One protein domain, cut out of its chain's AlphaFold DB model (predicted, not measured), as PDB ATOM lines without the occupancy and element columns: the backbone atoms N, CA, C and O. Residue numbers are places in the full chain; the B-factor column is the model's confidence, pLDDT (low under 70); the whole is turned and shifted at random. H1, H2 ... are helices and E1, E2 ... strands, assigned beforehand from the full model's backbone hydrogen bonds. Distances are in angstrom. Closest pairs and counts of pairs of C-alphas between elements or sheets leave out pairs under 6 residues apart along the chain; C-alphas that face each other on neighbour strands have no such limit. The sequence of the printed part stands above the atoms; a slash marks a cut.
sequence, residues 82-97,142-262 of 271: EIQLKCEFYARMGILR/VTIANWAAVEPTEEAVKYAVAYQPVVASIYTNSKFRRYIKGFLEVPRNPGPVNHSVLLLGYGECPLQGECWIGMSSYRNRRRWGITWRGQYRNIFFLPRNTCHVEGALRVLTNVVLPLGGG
ATOM      1  N   GLU A  82     116.344 132.825 149.118       37.06
ATOM      2  CA  GLU A  82     116.118 131.981 150.277       37.06
ATOM      3  C   GLU A  82     114.621 131.933 150.577       37.06
ATOM      4  O   GLU A  82     113.899 132.933 150.667       37.06
ATOM      5  N   ILE A  83     114.160 130.694 150.620       47.19
ATOM      6  CA  ILE A  83     112.803 130.269 150.347       47.19
ATOM      7  C   ILE A  83     111.955 130.481 151.600       47.19
ATOM      8  O   ILE A  83     111.697 129.561 152.379       47.19
ATOM      9  N   GLN A  84     111.517 131.717 151.815       34.06
ATOM     10  CA  GLN A  84     110.529 132.059 152.833       34.06
ATOM     11  C   GLN A  84     109.516 133.033 152.247       34.06
ATOM     12  O   GLN A  84     109.820 134.201 152.103       34.06
ATOM     13  N   LEU A  85     108.308 132.560 151.915       35.78
ATOM     14  CA  LEU A  85     107.095 133.374 151.684       35.78
ATOM     15  C   LEU A  85     107.143 134.433 150.546       35.78
ATOM     16  O   LEU A  85     106.148 135.109 150.300       35.78
ATOM     17  N   LYS A  86     108.252 134.535 149.807       44.91
ATOM     18  CA  LYS A  86     108.602 135.673 148.936       44.91
ATOM     19  C   LYS A  86     108.045 135.655 147.509       44.91
ATOM     20  O   LYS A  86     107.960 136.717 146.907       44.91
ATOM     21  N   CYS A  87     107.594 134.527 146.947       41.31
ATOM     22  CA  CYS A  87     107.008 134.563 145.594       41.31
ATOM     23  C   CYS A  87     105.639 135.254 145.567       41.31
ATOM     24  O   CYS A  87     105.231 135.716 144.516       41.31
ATOM     25  N   GLU A  88     104.937 135.374 146.702       38.50
ATOM     26  CA  GLU A  88     103.708 136.165 146.756       38.50
ATOM     27  C   GLU A  88     104.062 137.644 146.674       38.50
ATOM     28  O   GLU A  88     103.350 138.377 146.019       38.50
ATOM     29  N   PHE A  89     105.187 138.071 147.255       39.31
ATOM     30  CA  PHE A  89     105.719 139.415 147.059       39.31
ATOM     31  C   PHE A  89     106.196 139.604 145.621       39.31
ATOM     32  O   PHE A  89     105.692 140.499 144.985       39.31
ATOM     33  N   TYR A  90     107.026 138.746 145.023       42.72
ATOM     34  CA  TYR A  90     107.435 138.937 143.616       42.72
ATOM     35  C   TYR A  90     106.303 138.754 142.592       42.72
ATOM     36  O   TYR A  90     106.337 139.394 141.551       42.72
ATOM     37  N   ALA A  91     105.263 137.969 142.884       39.22
ATOM     38  CA  ALA A  91     104.058 137.887 142.057       39.22
ATOM     39  C   ALA A  91     103.033 139.002 142.370       39.22
ATOM     40  O   ALA A  91     102.275 139.400 141.491       39.22
ATOM     41  N   ARG A  92     103.020 139.574 143.587       37.47
ATOM     42  CA  ARG A  92     102.231 140.778 143.944       37.47
ATOM     43  C   ARG A  92     102.895 142.080 143.510       37.47
ATOM     44  O   ARG A  92     102.185 143.000 143.131       37.47
ATOM     45  N   MET A  93     104.217 142.133 143.542       39.25
ATOM     46  CA  MET A  93     105.057 143.174 142.968       39.25
ATOM     47  C   MET A  93     105.015 143.023 141.451       39.25
ATOM     48  O   MET A  93     104.739 143.995 140.771       39.25
ATOM     49  N   GLY A  94     105.143 141.797 140.932       39.38
ATOM     50  CA  GLY A  94     105.092 141.491 139.506       39.38
ATOM     51  C   GLY A  94     103.726 141.650 138.834       39.38
ATOM     52  O   GLY A  94     103.720 142.082 137.692       39.38
ATOM     53  N   ILE A  95     102.580 141.332 139.466       39.88
ATOM     54  CA  ILE A  95     101.278 141.298 138.748       39.88
ATOM     55  C   ILE A  95     100.042 141.743 139.533       39.88
ATOM     56  O   ILE A  95      99.094 142.233 138.924       39.88
ATOM     57  N   LEU A  96      99.963 141.617 140.854       33.00
ATOM     58  CA  LEU A  96      98.639 141.713 141.497       33.00
ATOM     59  C   LEU A  96      98.139 143.120 141.883       33.00
ATOM     60  O   LEU A  96      97.198 143.215 142.671       33.00
ATOM     61  N   ARG A  97      98.674 144.214 141.310       33.34
ATOM     62  CA  ARG A  97      98.086 145.565 141.490       33.34
ATOM     63  C   ARG A  97      98.045 146.547 140.310       33.34
ATOM     64  O   ARG A  97      97.345 147.545 140.474       33.34
ATOM     65  N   VAL A 142     115.340 148.668 141.524       61.81
ATOM     66  CA  VAL A 142     115.066 148.215 140.161       61.81
ATOM     67  C   VAL A 142     113.691 148.717 139.745       61.81
ATOM     68  O   VAL A 142     112.709 148.557 140.473       61.81
ATOM     69  N   THR A 143     113.616 149.312 138.559       59.38
ATOM     70  CA  THR A 143     112.360 149.761 137.945       59.38
ATOM     71  C   THR A 143     112.021 148.905 136.730       59.38
ATOM     72  O   THR A 143     112.900 148.273 136.140       59.38
ATOM     73  N   ILE A 144     110.746 148.895 136.346       61.66
ATOM     74  CA  ILE A 144     110.308 148.435 135.022       61.66
ATOM     75  C   ILE A 144     109.720 149.641 134.291       61.66
ATOM     76  O   ILE A 144     109.074 150.480 134.923       61.66
ATOM     77  N   ALA A 145     109.915 149.754 132.980       67.00
ATOM     78  CA  ALA A 145     109.294 150.834 132.218       67.00
ATOM     79  C   ALA A 145     107.801 150.568 132.034       67.00
ATOM     80  O   ALA A 145     106.992 151.491 132.126       67.00
ATOM     81  N   ASN A 146     107.426 149.313 131.773       63.44
ATOM     82  CA  ASN A 146     106.032 148.941 131.566       63.44
ATOM     83  C   ASN A 146     105.798 147.443 131.817       63.44
ATOM     84  O   ASN A 146     106.692 146.715 132.242       63.44
ATOM     85  N   TRP A 147     104.588 146.974 131.544       73.25
ATOM     86  CA  TRP A 147     104.217 145.568 131.504       73.25
ATOM     87  C   TRP A 147     103.262 145.326 130.333       73.25
ATOM     88  O   TRP A 147     102.615 146.254 129.845       73.25
ATOM     89  N   ALA A 148     103.168 144.078 129.886       72.75
ATOM     90  CA  ALA A 148     102.231 143.667 128.847       72.75
ATOM     91  C   ALA A 148     101.474 142.414 129.276       72.75
ATOM     92  O   ALA A 148     102.069 141.479 129.813       72.75
ATOM     93  N   ALA A 149     100.165 142.399 129.027       80.81
ATOM     94  CA  ALA A 149      99.378 141.177 129.097       80.81
ATOM     95  C   ALA A 149      99.723 140.283 127.900       80.81
ATOM     96  O   ALA A 149      99.849 140.771 126.777       80.81
ATOM     97  N   VAL A 150      99.874 138.988 128.153       82.31
ATOM     98  CA  VAL A 150     100.057 137.980 127.107       82.31
ATOM     99  C   VAL A 150      98.686 137.481 126.676       82.31
ATOM    100  O   VAL A 150      97.784 137.332 127.503       82.31
ATOM    101  N   GLU A 151      98.527 137.229 125.382       89.69
ATOM    102  CA  GLU A 151      97.324 136.596 124.854       89.69
ATOM    103  C   GLU A 151      97.099 135.228 125.534       89.69
ATOM    104  O   GLU A 151      98.067 134.491 125.743       89.69
ATOM    105  N   PRO A 152      95.857 134.870 125.915       90.88
ATOM    106  CA  PRO A 152      95.580 133.671 126.706       90.88
ATOM    107  C   PRO A 152      95.579 132.387 125.856       90.88
ATOM    108  O   PRO A 152      94.624 131.613 125.882       90.88
ATOM    109  N   THR A 153      96.653 132.159 125.099       92.25
ATOM    110  CA  THR A 153      96.874 130.977 124.254       92.25
ATOM    111  C   THR A 153      98.144 130.240 124.675       92.25
ATOM    112  O   THR A 153      99.066 130.822 125.254       92.25
ATOM    113  N   GLU A 154      98.200 128.936 124.400       92.31
ATOM    114  CA  GLU A 154      99.383 128.110 124.680       92.31
ATOM    115  C   GLU A 154     100.614 128.656 123.943       92.31
ATOM    116  O   GLU A 154     101.692 128.778 124.526       92.31
ATOM    117  N   GLU A 155     100.442 129.052 122.683       90.38
ATOM    118  CA  GLU A 155     101.501 129.541 121.805       90.38
ATOM    119  C   GLU A 155     102.068 130.878 122.290       90.38
ATOM    120  O   GLU A 155     103.287 131.016 122.413       90.38
ATOM    121  N   ALA A 156     101.207 131.849 122.620       89.56
ATOM    122  CA  ALA A 156     101.650 133.169 123.067       89.56
ATOM    123  C   ALA A 156     102.340 133.101 124.434       89.56
ATOM    124  O   ALA A 156     103.388 133.721 124.638       89.56
ATOM    125  N   VAL A 157     101.801 132.306 125.364       91.94
ATOM    126  CA  VAL A 157     102.428 132.104 126.676       91.94
ATOM    127  C   VAL A 157     103.747 131.349 126.535       91.94
ATOM    128  O   VAL A 157     104.728 131.727 127.179       91.94
ATOM    129  N   LYS A 158     103.824 130.335 125.663       90.12
ATOM    130  CA  LYS A 158     105.072 129.598 125.399       90.12
ATOM    131  C   LYS A 158     106.131 130.514 124.808       90.12
ATOM    132  O   LYS A 158     107.266 130.488 125.280       90.12
ATOM    133  N   TYR A 159     105.750 131.347 123.841       87.38
ATOM    134  CA  TYR A 159     106.621 132.371 123.282       87.38
ATOM    135  C   TYR A 159     107.130 133.296 124.390       87.38
ATOM    136  O   TYR A 159     108.334 133.395 124.588       87.38
ATOM    137  N   ALA A 160     106.254 133.883 125.208       83.62
ATOM    138  CA  ALA A 160     106.673 134.793 126.275       83.62
ATOM    139  C   ALA A 160     107.628 134.134 127.296       83.62
ATOM    140  O   ALA A 160     108.664 134.711 127.632       83.62
ATOM    141  N   VAL A 161     107.324 132.903 127.734       86.19
ATOM    142  CA  VAL A 161     108.177 132.115 128.647       86.19
ATOM    143  C   VAL A 161     109.530 131.788 128.020       86.19
ATOM    144  O   VAL A 161     110.533 131.697 128.738       86.19
ATOM    145  N   ALA A 162     109.569 131.600 126.697       83.44
ATOM    146  CA  ALA A 162     110.809 131.352 125.986       83.44
ATOM    147  C   ALA A 162     111.768 132.526 126.146       83.44
ATOM    148  O   ALA A 162     112.939 132.252 126.344       83.44
ATOM    149  N   TYR A 163     111.281 133.777 126.148       78.19
ATOM    150  CA  TYR A 163     112.108 134.989 126.230       78.19
ATOM    151  C   TYR A 163     112.454 135.443 127.648       78.19
ATOM    152  O   TYR A 163     113.541 135.979 127.865       78.19
ATOM    153  N   GLN A 164     111.573 135.213 128.621       71.94
ATOM    154  CA  GLN A 164     111.819 135.552 130.024       71.94
ATOM    155  C   GLN A 164     110.850 134.816 130.957       71.94
ATOM    156  O   GLN A 164     109.793 134.361 130.521       71.94
ATOM    157  N   PRO A 165     111.136 134.747 132.267       80.00
ATOM    158  CA  PRO A 165     110.124 134.371 133.239       80.00
ATOM    159  C   PRO A 165     108.904 135.297 133.168       80.00
ATOM    160  O   PRO A 165     109.037 136.523 133.189       80.00
ATOM    161  N   VAL A 166     107.711 134.706 133.135       78.94
ATOM    162  CA  VAL A 166     106.437 135.441 133.156       78.94
ATOM    163  C   VAL A 166     105.660 135.072 134.398       78.94
ATOM    164  O   VAL A 166     105.787 133.963 134.922       78.94
ATOM    165  N   VAL A 167     104.839 135.987 134.891       80.88
ATOM    166  CA  VAL A 167     103.982 135.689 136.035       80.88
ATOM    167  C   VAL A 167     102.602 135.316 135.497       80.88
ATOM    168  O   VAL A 167     102.078 135.941 134.578       80.88
ATOM    169  N   ALA A 168     102.035 134.257 136.059       85.56
ATOM    170  CA  ALA A 168     100.751 133.700 135.668       85.56
ATOM    171  C   ALA A 168      99.840 133.572 136.890       85.56
ATOM    172  O   ALA A 168     100.303 133.386 138.021       85.56
ATOM    173  N   SER A 169      98.535 133.646 136.667       85.88
ATOM    174  CA  SER A 169      97.530 133.340 137.683       85.88
ATOM    175  C   SER A 169      97.015 131.920 137.502       85.88
ATOM    176  O   SER A 169      96.743 131.485 136.389       85.88
ATOM    177  N   ILE A 170      96.861 131.197 138.607       87.31
ATOM    178  CA  ILE A 170      96.358 129.825 138.622       87.31
ATOM    179  C   ILE A 170      95.255 129.654 139.663       87.31
ATOM    180  O   ILE A 170      95.162 130.380 140.660       87.31
ATOM    181  N   TYR A 171      94.421 128.644 139.450       87.31
ATOM    182  CA  TYR A 171      93.528 128.125 140.470       87.31
ATOM    183  C   TYR A 171      94.293 127.212 141.430       87.31
ATOM    184  O   TYR A 171      94.928 126.236 141.029       87.31
ATOM    185  N   THR A 172      94.182 127.492 142.726       82.19
ATOM    186  CA  THR A 172      94.730 126.643 143.784       82.19
ATOM    187  C   THR A 172      93.652 126.221 144.772       82.19
ATOM    188  O   THR A 172      92.689 126.938 145.051       82.19
ATOM    189  N   ASN A 173      93.818 125.026 145.333       81.69
ATOM    190  CA  ASN A 173      92.938 124.466 146.353       81.69
ATOM    191  C   ASN A 173      93.762 123.849 147.503       81.69
ATOM    192  O   ASN A 173      94.982 124.006 147.598       81.69
ATOM    193  N   SER A 174      93.104 123.142 148.425       78.31
ATOM    194  CA  SER A 174      93.791 122.464 149.535       78.31
ATOM    195  C   SER A 174      94.754 121.359 149.077       78.31
ATOM    196  O   SER A 174      95.688 121.040 149.813       78.31
ATOM    197  N   LYS A 175      94.559 120.764 147.891       74.06
ATOM    198  CA  LYS A 175      95.488 119.778 147.316       74.06
ATOM    199  C   LYS A 175      96.753 120.459 146.807       74.06
ATOM    200  O   LYS A 175      97.837 120.012 147.158       74.06
ATOM    201  N   PHE A 176      96.626 121.586 146.104       74.38
ATOM    202  CA  PHE A 176      97.776 122.384 145.663       74.38
ATOM    203  C   PHE A 176      98.643 122.822 146.856       74.38
ATOM    204  O   PHE A 176      99.856 122.649 146.850       74.38
ATOM    205  N   ARG A 177      98.020 123.289 147.948       69.94
ATOM    206  CA  ARG A 177      98.735 123.653 149.190       69.94
ATOM    207  C   ARG A 177      99.454 122.476 149.862       69.94
ATOM    208  O   ARG A 177     100.408 122.686 150.606       69.94
ATOM    209  N   ARG A 178      98.998 121.245 149.611       68.69
ATOM    210  CA  ARG A 178      99.575 119.995 150.137       68.69
ATOM    211  C   ARG A 178     100.449 119.258 149.126       68.69
ATOM    212  O   ARG A 178     100.937 118.184 149.463       68.69
ATOM    213  N   TYR A 179     100.649 119.800 147.926       65.25
ATOM    214  CA  TYR A 179     101.486 119.195 146.898       65.25
ATOM    215  C   TYR A 179     102.890 118.902 147.457       65.25
ATOM    216  O   TYR A 179     103.390 119.637 148.312       65.25
ATOM    217  N   ILE A 180     103.497 117.784 147.048       58.84
ATOM    218  CA  ILE A 180     104.794 117.312 147.575       58.84
ATOM    219  C   ILE A 180     105.774 117.045 146.429       58.84
ATOM    220  O   ILE A 180     106.917 117.493 146.484       58.84
ATOM    221  N   LYS A 181     105.336 116.306 145.402       60.41
ATOM    222  CA  LYS A 181     106.133 115.917 144.231       60.41
ATOM    223  C   LYS A 181     105.226 115.446 143.092       60.41
ATOM    224  O   LYS A 181     104.072 115.103 143.345       60.41
ATOM    225  N   GLY A 182     105.793 115.319 141.895       60.69
ATOM    226  CA  GLY A 182     105.117 114.773 140.718       60.69
ATOM    227  C   GLY A 182     104.479 115.857 139.859       60.69
ATOM    228  O   GLY A 182     105.084 116.894 139.618       60.69
ATOM    229  N   PHE A 183     103.267 115.606 139.389       64.81
ATOM    230  CA  PHE A 183     102.471 116.601 138.684       64.81
ATOM    231  C   PHE A 183     101.355 117.082 139.588       64.81
ATOM    232  O   PHE A 183     100.856 116.341 140.441       64.81
ATOM    233  N   LEU A 184     100.968 118.337 139.407       71.06
ATOM    234  CA  LEU A 184      99.766 118.839 140.045       71.06
ATOM    235  C   LEU A 184      98.540 118.151 139.450       71.06
ATOM    236  O   LEU A 184      98.378 118.080 138.236       71.06
ATOM    237  N   GLU A 185      97.665 117.664 140.325       73.75
ATOM    238  CA  GLU A 185      96.367 117.142 139.918       73.75
ATOM    239  C   GLU A 185      95.513 118.294 139.375       73.75
ATOM    240  O   GLU A 185      95.226 119.260 140.091       73.75
ATOM    241  N   VAL A 186      95.116 118.186 138.108       81.94
ATOM    242  CA  VAL A 186      94.275 119.175 137.435       81.94
ATOM    243  C   VAL A 186      92.822 118.700 137.520       81.94
ATOM    244  O   VAL A 186      92.486 117.667 136.940       81.94
ATOM    245  N   PRO A 187      91.941 119.391 138.264       83.50
ATOM    246  CA  PRO A 187      90.527 119.051 138.282       83.50
ATOM    247  C   PRO A 187      89.914 119.321 136.906       83.50
ATOM    248  O   PRO A 187      90.268 120.301 136.256       83.50
ATOM    249  N   ARG A 188      88.930 118.508 136.503       84.06
ATOM    250  CA  ARG A 188      88.210 118.687 135.229       84.06
ATOM    251  C   ARG A 188      87.617 120.095 135.084       84.06
ATOM    252  O   ARG A 188      87.666 120.668 134.006       84.06
ATOM    253  N   ASN A 189      87.111 120.645 136.187       85.38
ATOM    254  CA  ASN A 189      86.539 121.985 136.257       85.38
ATOM    255  C   ASN A 189      87.263 122.780 137.360       85.38
ATOM    256  O   ASN A 189      86.843 122.731 138.522       85.38
ATOM    257  N   PRO A 190      88.392 123.446 137.054       86.81
ATOM    258  CA  PRO A 190      89.061 124.322 138.010       86.81
ATOM    259  C   PRO A 190      88.198 125.553 138.321       86.81
ATOM    260  O   PRO A 190      87.458 126.045 137.473       86.81
ATOM    261  N   GLY A 191      88.297 126.057 139.552       87.06
ATOM    262  CA  GLY A 191      87.610 127.283 139.965       87.06
ATOM    263  C   GLY A 191      88.262 128.558 139.405       87.06
ATOM    264  O   GLY A 191      89.190 128.488 138.598       87.06
ATOM    265  N   PRO A 192      87.813 129.750 139.834       85.38
ATOM    266  CA  PRO A 192      88.460 131.012 139.478       85.38
ATOM    267  C   PRO A 192      89.909 131.072 139.967       85.38
ATOM    268  O   PRO A 192      90.211 130.601 141.065       85.38
ATOM    269  N   VAL A 193      90.799 131.668 139.162       84.62
ATOM    270  CA  VAL A 193      92.193 131.896 139.568       84.62
ATOM    271  C   VAL A 193      92.241 132.667 140.885       84.62
ATOM    272  O   VAL A 193      91.475 133.604 141.104       84.62
ATOM    273  N   ASN A 194      93.109 132.233 141.794       81.44
ATOM    274  CA  ASN A 194      93.168 132.766 143.158       81.44
ATOM    275  C   ASN A 194      94.593 132.864 143.711       81.44
ATOM    276  O   ASN A 194      94.777 133.188 144.884       81.44
ATOM    277  N   HIS A 195      95.592 132.558 142.886       80.31
ATOM    278  CA  HIS A 195      96.989 132.541 143.282       80.31
ATOM    279  C   HIS A 195      97.877 132.912 142.103       80.31
ATOM    280  O   HIS A 195      97.582 132.529 140.973       80.31
ATOM    281  N   SER A 196      98.983 133.603 142.363       78.31
ATOM    282  CA  SER A 196      99.955 133.956 141.327       78.31
ATOM    283  C   SER A 196     101.247 133.162 141.487       78.31
ATOM    284  O   SER A 196     101.708 132.881 142.597       78.31
ATOM    285  N   VAL A 197     101.820 132.790 140.350       80.12
ATOM    286  CA  VAL A 197     103.005 131.941 140.217       80.12
ATOM    287  C   VAL A 197     103.931 132.510 139.155       80.12
ATOM    288  O   VAL A 197     103.508 133.285 138.303       80.12
ATOM    289  N   LEU A 198     105.198 132.114 139.196       81.06
ATOM    290  CA  LEU A 198     106.175 132.462 138.170       81.06
ATOM    291  C   LEU A 198     106.379 131.254 137.255       81.06
ATOM    292  O   LEU A 198     106.739 130.182 137.741       81.06
ATOM    293  N   LEU A 199     106.155 131.413 135.954       86.75
ATOM    294  CA  LEU A 199     106.543 130.433 134.947       86.75
ATOM    295  C   LEU A 199     108.015 130.657 134.599       86.75
ATOM    296  O   LEU A 199     108.420 131.735 134.176       86.75
ATOM    297  N   LEU A 200     108.812 129.621 134.824       81.25
ATOM    298  CA  LEU A 200     110.270 129.605 134.717       81.25
ATOM    299  C   LEU A 200     110.762 128.798 133.521       81.25
ATOM    300  O   LEU A 200     111.966 128.601 133.362       81.25
ATOM    301  N   GLY A 201     109.851 128.293 132.702       85.38
ATOM    302  CA  GLY A 201     110.219 127.455 131.584       85.38
ATOM    303  C   GLY A 201     109.127 126.489 131.184       85.38
ATOM    304  O   GLY A 201     108.040 126.452 131.767       85.38
ATOM    305  N   TYR A 202     109.457 125.678 130.194       88.81
ATOM    306  CA  TYR A 202     108.614 124.616 129.677       88.81
ATOM    307  C   TYR A 202     109.486 123.523 129.059       88.81
ATOM    308  O   TYR A 202     110.659 123.736 128.750       88.81
ATOM    309  N   GLY A 203     108.900 122.356 128.832       84.69
ATOM    310  CA  GLY A 203     109.533 121.295 128.061       84.69
ATOM    311  C   GLY A 203     108.816 119.972 128.232       84.69
ATOM    312  O   GLY A 203     107.622 119.957 128.515       84.69
ATOM    313  N   GLU A 204     109.539 118.870 128.074       78.69
ATOM    314  CA  GLU A 204     109.016 117.528 128.325       78.69
ATOM    315  C   GLU A 204     109.345 117.094 129.756       78.69
ATOM    316  O   GLU A 204     110.509 117.045 130.165       78.69
ATOM    317  N   CYS A 205     108.312 116.777 130.534       67.00
ATOM    318  CA  CYS A 205     108.462 116.222 131.868       67.00
ATOM    319  C   CYS A 205     108.330 114.690 131.828       67.00
ATOM    320  O   CYS A 205     107.444 114.159 131.148       67.00
ATOM    321  N   PRO A 206     109.134 113.955 132.622       48.34
ATOM    322  CA  PRO A 206     108.989 112.509 132.736       48.34
ATOM    323  C   PRO A 206     107.556 112.143 133.142       48.34
ATOM    324  O   PRO A 206     107.049 112.712 134.102       48.34
ATOM    325  N   LEU A 207     106.951 111.156 132.469       51.62
ATOM    326  CA  LEU A 207     105.647 110.526 132.766       51.62
ATOM    327  C   LEU A 207     104.373 111.181 132.191       51.62
ATOM    328  O   LEU A 207     103.353 110.497 132.187       51.62
ATOM    329  N   GLN A 208     104.371 112.436 131.716       59.81
ATOM    330  CA  GLN A 208     103.132 113.085 131.213       59.81
ATOM    331  C   GLN A 208     103.291 113.954 129.949       59.81
ATOM    332  O   GLN A 208     102.319 114.567 129.519       59.81
ATOM    333  N   GLY A 209     104.472 113.990 129.325       76.19
ATOM    334  CA  GLY A 209     104.687 114.761 128.096       76.19
ATOM    335  C   GLY A 209     104.986 116.235 128.376       76.19
ATOM    336  O   GLY A 209     105.810 116.547 129.236       76.19
ATOM    337  N   GLU A 210     104.363 117.147 127.629       86.31
ATOM    338  CA  GLU A 210     104.653 118.582 127.697       86.31
ATOM    339  C   GLU A 210     104.216 119.209 129.035       86.31
ATOM    340  O   GLU A 210     103.132 118.941 129.554       86.31
ATOM    341  N   CYS A 211     105.049 120.079 129.606       87.38
ATOM    342  CA  CYS A 211     104.798 120.711 130.896       87.38
ATOM    343  C   CYS A 211     105.339 122.143 130.984       87.38
ATOM    344  O   CYS A 211     106.314 122.511 130.324       87.38
ATOM    345  N   TRP A 212     104.727 122.923 131.871       90.88
ATOM    346  CA  TRP A 212     105.252 124.167 132.418       90.88
ATOM    347  C   TRP A 212     106.104 123.891 133.659       90.88
ATOM    348  O   TRP A 212     105.744 123.068 134.508       90.88
ATOM    349  N   ILE A 213     107.199 124.637 133.796       85.50
ATOM    350  CA  ILE A 213     108.021 124.699 135.006       85.50
ATOM    351  C   ILE A 213     107.603 125.956 135.759       85.50
ATOM    352  O   ILE A 213     107.844 127.067 135.294       85.50
ATOM    353  N   GLY A 214     106.965 125.794 136.914       83.12
ATOM    354  CA  GLY A 214     106.458 126.911 137.702       83.12
ATOM    355  C   GLY A 214     107.080 126.994 139.090       83.12
ATOM    356  O   GLY A 214     107.515 125.994 139.658       83.12
ATOM    357  N   MET A 215     107.085 128.191 139.668       77.44
ATOM    358  CA  MET A 215     107.473 128.451 141.052       77.44
ATOM    359  C   MET A 215     106.326 129.124 141.806       77.44
ATOM    360  O   MET A 215     105.667 130.030 141.293       77.44
ATOM    361  N   SER A 216     106.078 128.673 143.038       74.94
ATOM    362  CA  SER A 216     104.999 129.178 143.896       74.94
ATOM    363  C   SER A 216     105.512 129.691 145.245       74.94
ATOM    364  O   SER A 216     106.595 129.333 145.702       74.94
ATOM    365  N   SER A 217     104.718 130.527 145.917       65.69
ATOM    366  CA  SER A 217     105.028 131.044 147.258       65.69
ATOM    367  C   SER A 217     104.678 130.080 148.388       65.69
ATOM    368  O   SER A 217     105.140 130.263 149.519       65.69
ATOM    369  N   TYR A 218     103.861 129.059 148.112       63.78
ATOM    370  CA  TYR A 218     103.459 128.109 149.135       63.78
ATOM    371  C   TYR A 218     104.651 127.291 149.616       63.78
ATOM    372  O   TYR A 218     105.313 126.585 148.861       63.78
ATOM    373  N   ARG A 219     104.894 127.382 150.924       51.12
ATOM    374  CA  ARG A 219     105.901 126.600 151.627       51.12
ATOM    375  C   ARG A 219     105.304 125.260 152.024       51.12
ATOM    376  O   ARG A 219     104.359 125.222 152.812       51.12
ATOM    377  N   ASN A 220     105.946 124.168 151.646       49.84
ATOM    378  CA  ASN A 220     105.766 122.908 152.359       49.84
ATOM    379  C   ASN A 220     107.016 122.607 153.176       49.84
ATOM    380  O   ASN A 220     108.152 122.766 152.729       49.84
ATOM    381  N   ARG A 221     106.788 122.186 154.419       48.34
ATOM    382  CA  ARG A 221     107.849 121.805 155.357       48.34
ATOM    383  C   ARG A 221     108.541 120.502 154.941       48.34
ATOM    384  O   ARG A 221     109.650 120.234 155.391       48.34
ATOM    385  N   ARG A 222     107.912 119.705 154.070       47.59
ATOM    386  CA  ARG A 222     108.508 118.531 153.429       47.59
ATOM    387  C   ARG A 222     109.099 118.980 152.094       47.59
ATOM    388  O   ARG A 222     108.377 119.543 151.282       47.59
ATOM    389  N   ARG A 223     110.413 118.788 151.926       43.81
ATOM    390  CA  ARG A 223     111.232 119.165 150.754       43.81
ATOM    391  C   ARG A 223     110.417 119.099 149.445       43.81
ATOM    392  O   ARG A 223     110.055 118.009 149.016       43.81
ATOM    393  N   TRP A 224     110.106 120.255 148.854       46.69
ATOM    394  CA  TRP A 224     109.558 120.363 147.493       46.69
ATOM    395  C   TRP A 224     110.664 120.207 146.472       46.69
ATOM    396  O   TRP A 224     111.774 120.653 146.736       46.69
ATOM    397  N   GLY A 225     110.308 119.658 145.310       39.16
ATOM    398  CA  GLY A 225     111.160 119.661 144.129       39.16
ATOM    399  C   GLY A 225     112.404 118.802 144.311       39.16
ATOM    400  O   GLY A 225     113.429 119.246 144.820       39.16
ATOM    401  N   ILE A 226     112.359 117.568 143.815       35.88
ATOM    402  CA  ILE A 226     113.602 116.970 143.340       35.88
ATOM    403  C   ILE A 226     113.890 117.718 142.041       35.88
ATOM    404  O   ILE A 226     113.358 117.368 140.993       35.88
ATOM    405  N   THR A 227     114.684 118.788 142.095       39.84
ATOM    406  CA  THR A 227     115.487 119.058 140.910       39.84
ATOM    407  C   THR A 227     116.458 117.901 140.774       39.84
ATOM    408  O   THR A 227     116.943 117.368 141.779       39.84
ATOM    409  N   TRP A 228     116.785 117.527 139.542       36.69
ATOM    410  CA  TRP A 228     118.101 116.973 139.271       36.69
ATOM    411  C   TRP A 228     119.101 117.916 139.975       36.69
ATOM    412  O   TRP A 228     119.255 119.056 139.545       36.69
ATOM    413  N   ARG A 229     119.665 117.482 141.121       34.34
ATOM    414  CA  ARG A 229     120.559 118.208 142.066       34.34
ATOM    415  C   ARG A 229     119.983 118.906 143.325       34.34
ATOM    416  O   ARG A 229     120.763 119.490 144.065       34.34
ATOM    417  N   GLY A 230     118.693 118.799 143.659       41.38
ATOM    418  CA  GLY A 230     118.181 119.051 145.027       41.38
ATOM    419  C   GLY A 230     118.246 120.480 145.615       41.38
ATOM    420  O   GLY A 230     118.331 120.607 146.836       41.38
ATOM    421  N   GLN A 231     118.191 121.545 144.807       46.41
ATOM    422  CA  GLN A 231     118.417 122.925 145.291       46.41
ATOM    423  C   GLN A 231     117.154 123.795 145.451       46.41
ATOM    424  O   GLN A 231     117.151 124.692 146.292       46.41
ATOM    425  N   TYR A 232     116.060 123.531 144.727       50.34
ATOM    426  CA  TYR A 232     114.915 124.454 144.681       50.34
ATOM    427  C   TYR A 232     113.658 123.889 145.356       50.34
ATOM    428  O   TYR A 232     112.976 123.015 144.822       50.34
ATOM    429  N   ARG A 233     113.320 124.437 146.530       54.44
ATOM    430  CA  ARG A 233     112.038 124.203 147.213       54.44
ATOM    431  C   ARG A 233     111.019 125.179 146.611       54.44
ATOM    432  O   ARG A 233     111.317 126.359 146.502       54.44
ATOM    433  N   ASN A 234     109.840 124.695 146.230       69.19
ATOM    434  CA  ASN A 234     108.714 125.450 145.650       69.19
ATOM    435  C   ASN A 234     108.534 125.402 144.119       69.19
ATOM    436  O   ASN A 234     107.706 126.142 143.583       69.19
ATOM    437  N   ILE A 235     109.248 124.512 143.425       75.56
ATOM    438  CA  ILE A 235     109.001 124.227 142.004       75.56
ATOM    439  C   ILE A 235     107.849 123.232 141.853       75.56
ATOM    440  O   ILE A 235     107.759 122.248 142.595       75.56
ATOM    441  N   PHE A 236     106.985 123.477 140.874       79.38
ATOM    442  CA  PHE A 236     105.945 122.557 140.445       79.38
ATOM    443  C   PHE A 236     106.010 122.346 138.933       79.38
ATOM    444  O   PHE A 236     106.458 123.217 138.187       79.38
ATOM    445  N   PHE A 237     105.529 121.184 138.502       83.81
ATOM    446  CA  PHE A 237     105.317 120.875 137.098       83.81
ATOM    447  C   PHE A 237     103.820 120.818 136.840       83.81
ATOM    448  O   PHE A 237     103.067 120.193 137.599       83.81
ATOM    449  N   LEU A 238     103.396 121.513 135.795       86.88
ATOM    450  CA  LEU A 238     102.001 121.617 135.398       86.88
ATOM    451  C   LEU A 238     101.876 121.115 133.957       86.88
ATOM    452  O   LEU A 238     102.637 121.592 133.118       86.88
ATOM    453  N   PRO A 239     100.970 120.175 133.651       88.81
ATOM    454  CA  PRO A 239     100.783 119.703 132.283       88.81
ATOM    455  C   PRO A 239     100.457 120.854 131.324       88.81
ATOM    456  O   PRO A 239      99.667 121.742 131.660       88.81
ATOM    457  N   ARG A 240     101.085 120.834 130.150       89.81
ATOM    458  CA  ARG A 240     100.887 121.794 129.059       89.81
ATOM    459  C   ARG A 240     100.100 121.127 127.932       89.81
ATOM    460  O   ARG A 240     100.082 119.899 127.862       89.81
ATOM    461  N   ASN A 241      99.464 121.925 127.072       88.44
ATOM    462  CA  ASN A 241      98.781 121.425 125.875       88.44
ATOM    463  C   ASN A 241      97.704 120.376 126.222       88.44
ATOM    464  O   ASN A 241      97.618 119.280 125.671       88.44
ATOM    465  N   THR A 242      96.926 120.701 127.254       87.00
ATOM    466  CA  THR A 242      95.864 119.838 127.781       87.00
ATOM    467  C   THR A 242      94.535 120.106 127.079       87.00
ATOM    468  O   THR A 242      94.379 121.105 126.388       87.00
ATOM    469  N   CYS A 243      93.513 119.290 127.347       87.00
ATOM    470  CA  CYS A 243      92.151 119.552 126.867       87.00
ATOM    471  C   CYS A 243      91.471 120.784 127.504       87.00
ATOM    472  O   CYS A 243      90.345 121.119 127.137       87.00
ATOM    473  N   HIS A 244      92.116 121.454 128.465       88.00
ATOM    474  CA  HIS A 244      91.622 122.702 129.038       88.00
ATOM    475  C   HIS A 244      92.005 123.883 128.143       88.00
ATOM    476  O   HIS A 244      93.177 124.234 128.064       88.00
ATOM    477  N   VAL A 245      91.005 124.540 127.550       89.12
ATOM    478  CA  VAL A 245      91.188 125.731 126.696       89.12
ATOM    479  C   VAL A 245      91.881 126.898 127.413       89.12
ATOM    480  O   VAL A 245      92.595 127.671 126.798       89.12
ATOM    481  N   GLU A 246      91.721 126.996 128.733       92.25
ATOM    482  CA  GLU A 246      92.367 128.004 129.588       92.25
ATOM    483  C   GLU A 246      93.709 127.525 130.181       92.25
ATOM    484  O   GLU A 246      94.294 128.167 131.062       92.25
ATOM    485  N   GLY A 247      94.181 126.359 129.740       91.62
ATOM    486  CA  GLY A 247      95.308 125.640 130.312       91.62
ATOM    487  C   GLY A 247      94.980 124.951 131.636       91.62
ATOM    488  O   GLY A 247      93.985 125.227 132.319       91.62
ATOM    489  N   ALA A 248      95.856 124.029 132.031       90.88
ATOM    490  CA  ALA A 248      95.757 123.350 133.314       90.88
ATOM    491  C   ALA A 248      95.720 124.367 134.469       90.88
ATOM    492  O   ALA A 248      96.495 125.319 134.506       90.88
ATOM    493  N   LEU A 249      94.791 124.188 135.415       90.75
ATOM    494  CA  LEU A 249      94.555 125.141 136.515       90.75
ATOM    495  C   LEU A 249      94.324 126.597 136.056       90.75
ATOM    496  O   LEU A 249      94.541 127.514 136.848       90.75
ATOM    497  N   ARG A 250      93.851 126.805 134.818       92.75
ATOM    498  CA  ARG A 250      93.592 128.123 134.216       92.75
ATOM    499  C   ARG A 250      94.844 128.993 134.046       92.75
ATOM    500  O   ARG A 250      94.741 130.217 134.039       92.75
ATOM    501  N   VAL A 251      96.020 128.370 133.926       92.81
ATOM    502  CA  VAL A 251      97.321 129.065 133.884       92.81
ATOM    503  C   VAL A 251      97.454 130.084 132.748       92.81
ATOM    504  O   VAL A 251      98.216 131.033 132.890       92.81
ATOM    505  N   LEU A 252      96.696 129.934 131.657       94.38
ATOM    506  CA  LEU A 252      96.757 130.842 130.505       94.38
ATOM    507  C   LEU A 252      95.850 132.070 130.668       94.38
ATOM    508  O   LEU A 252      95.987 133.032 129.925       94.38
ATOM    509  N   THR A 253      94.928 132.069 131.637       88.25
ATOM    510  CA  THR A 253      93.872 133.100 131.728       88.25
ATOM    511  C   THR A 253      94.377 134.502 132.035       88.25
ATOM    512  O   THR A 253      93.763 135.481 131.618       88.25
ATOM    513  N   ASN A 254      95.453 134.616 132.807       85.25
ATOM    514  CA  ASN A 254      96.043 135.897 133.162       85.25
ATOM    515  C   ASN A 254      97.547 135.711 133.321       85.25
ATOM    516  O   ASN A 254      98.022 135.252 134.366       85.25
ATOM    517  N   VAL A 255      98.262 136.055 132.254       83.19
ATOM    518  CA  VAL A 255      99.717 136.021 132.164       83.19
ATOM    519  C   VAL A 255     100.195 137.415 131.799       83.19
ATOM    520  O   VAL A 255      99.693 138.006 130.842       83.19
ATOM    521  N   VAL A 256     101.166 137.944 132.542       77.94
ATOM    522  CA  VAL A 256     101.826 139.193 132.151       77.94
ATOM    523  C   VAL A 256     103.340 139.096 132.250       77.94
ATOM    524  O   VAL A 256     103.894 138.313 133.031       77.94
ATOM    525  N   LEU A 257     104.004 139.930 131.454       71.94
ATOM    526  CA  LEU A 257     105.447 140.089 131.473       71.94
ATOM    527  C   LEU A 257     105.837 141.544 131.777       71.94
ATOM    528  O   LEU A 257     105.218 142.470 131.244       71.94
ATOM    529  N   PRO A 258     106.852 141.771 132.627       67.00
ATOM    530  CA  PRO A 258     107.467 143.084 132.754       67.00
ATOM    531  C   PRO A 258     108.257 143.415 131.484       67.00
ATOM    532  O   PRO A 258     108.929 142.551 130.921       67.00
ATOM    533  N   LEU A 259     108.194 144.678 131.074       66.19
ATOM    534  CA  LEU A 259     108.973 145.256 129.985       66.19
ATOM    535  C   LEU A 259     110.044 146.167 130.590       66.19
ATOM    536  O   LEU A 259     109.762 146.883 131.556       66.19
ATOM    537  N   GLY A 260     111.261 146.082 130.041       56.81
ATOM    538  CA  GLY A 260     112.528 146.505 130.655       56.81
ATOM    539  C   GLY A 260     112.535 147.845 131.395       56.81
ATOM    540  O   GLY A 260     111.719 148.715 131.147       56.81
ATOM    541  N   GLY A 261     113.490 148.034 132.304       52.97
ATOM    542  CA  GLY A 261     113.718 149.286 133.031       52.97
ATOM    543  C   GLY A 261     115.191 149.444 133.412       52.97
ATOM    544  O   GLY A 261     116.008 148.568 133.123       52.97
ATOM    545  N   GLY A 262     115.542 150.579 134.018       48.75
ATOM    546  CA  GLY A 262     116.914 150.902 134.425       48.75
ATOM    547  C   GLY A 262     117.131 150.797 135.937       48.75
ATOM    548  O   GLY A 262     116.179 150.837 136.722       48.75
TER     549      GLY A 262
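This is residues 82 to 97 and 142 to 262 of the 271 residues of the protein "Cathepsin Q" of Triticum urartu (UniProt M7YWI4). One strongly twisted sheet of six strands makes the core, with H2 on one of its faces and H1 on the other. E3, the longest strand, bends sharply within it; E2, E6 and E1 follow in the sheet on one side of E3, and E4 and E5 on the other, while H3 is off the sheet. The printed part has 137 residues, with three named helices and six named strands in the order H1 E1 H2 E2 H3 E3 E4 E5 E6; the sheet order is E1 E6 E2 E3 E4 E5, antiparallel throughout. The class is mixed, helices and strands, with under half of the residues in named elements. The whole is compact, with a radius of gyration of the C-alphas of 14.3 A and spans of 38 by 35 by 27 A.

H1, residues 87 to 94, begins with C-alpha 87 at (107.008, 134.563, 145.594) and is 9.4 A long. After the cut come E1, residues 146 to 149, and H2, residues 154 to 163, 14.5 A long. E2 is residues 166 to 170, 12.8 A, and H3 is residues 174 to 177. E3, residues 195 to 205, measures 23.0 A and bends by 77 degrees at residue 202. E4, residues 209 to 215, is 19.1 A long, and E5, residues 235 to 239, 13.5 A. E6, residues 255 to 259, is 13.3 A long and ends with C-alpha 259 at (108.973, 145.256, 129.985).

E3, E4 and E5 form a meander, each strand the antiparallel neighbour of the one before, with hairpins E3 and E4, and E4 and E5. N 203 and O 211 are 3.0 A apart, and N 212 and O 238 are 2.8 A apart, within hydrogen-bond range. E2 pairs with E3 through N 168 and O 197, 2.9 A. E6 is staggered, pairing with E2 through N 256 and O 167, 3.0 A, and with the edge strand E1 through N 257 and O 148, 3.0 A. E1, H2 and E2 form a split strand-helix-strand unit, two strands running the same way with E6 between them, its crossover right-handed. The sheet has helices on both faces, three layers. H2 is on one face; its closest C-alphas to E3 are those of Val 161 and Gly 201, 5.9 A. H1 is on the opposite face at a height over the sheet of 8.1 A, with the C-alphas of Ala 91 and Ser 196, its closest to E3, 5.7 A apart. H1 and H2 are apart. In H1 and H2 every O i to N i+4 pair is within hydrogen-bond range; H3 is too short for one, and its one O i to N i+3 pair is not within range.

The two C-alphas farthest apart, those of Arg 188 and Gly 262, are 43.2 A apart. Residues 98 to 141 are not printed, and C-alphas 97 and 142 are 17.2 A apart across the cut. The long links are H3 to E3, E4 to E5 and E5 to E6. The mean pLDDT of the printed part is 70.5; 55 residues are under 70, among them residues 82 to 97 and 217 to 234.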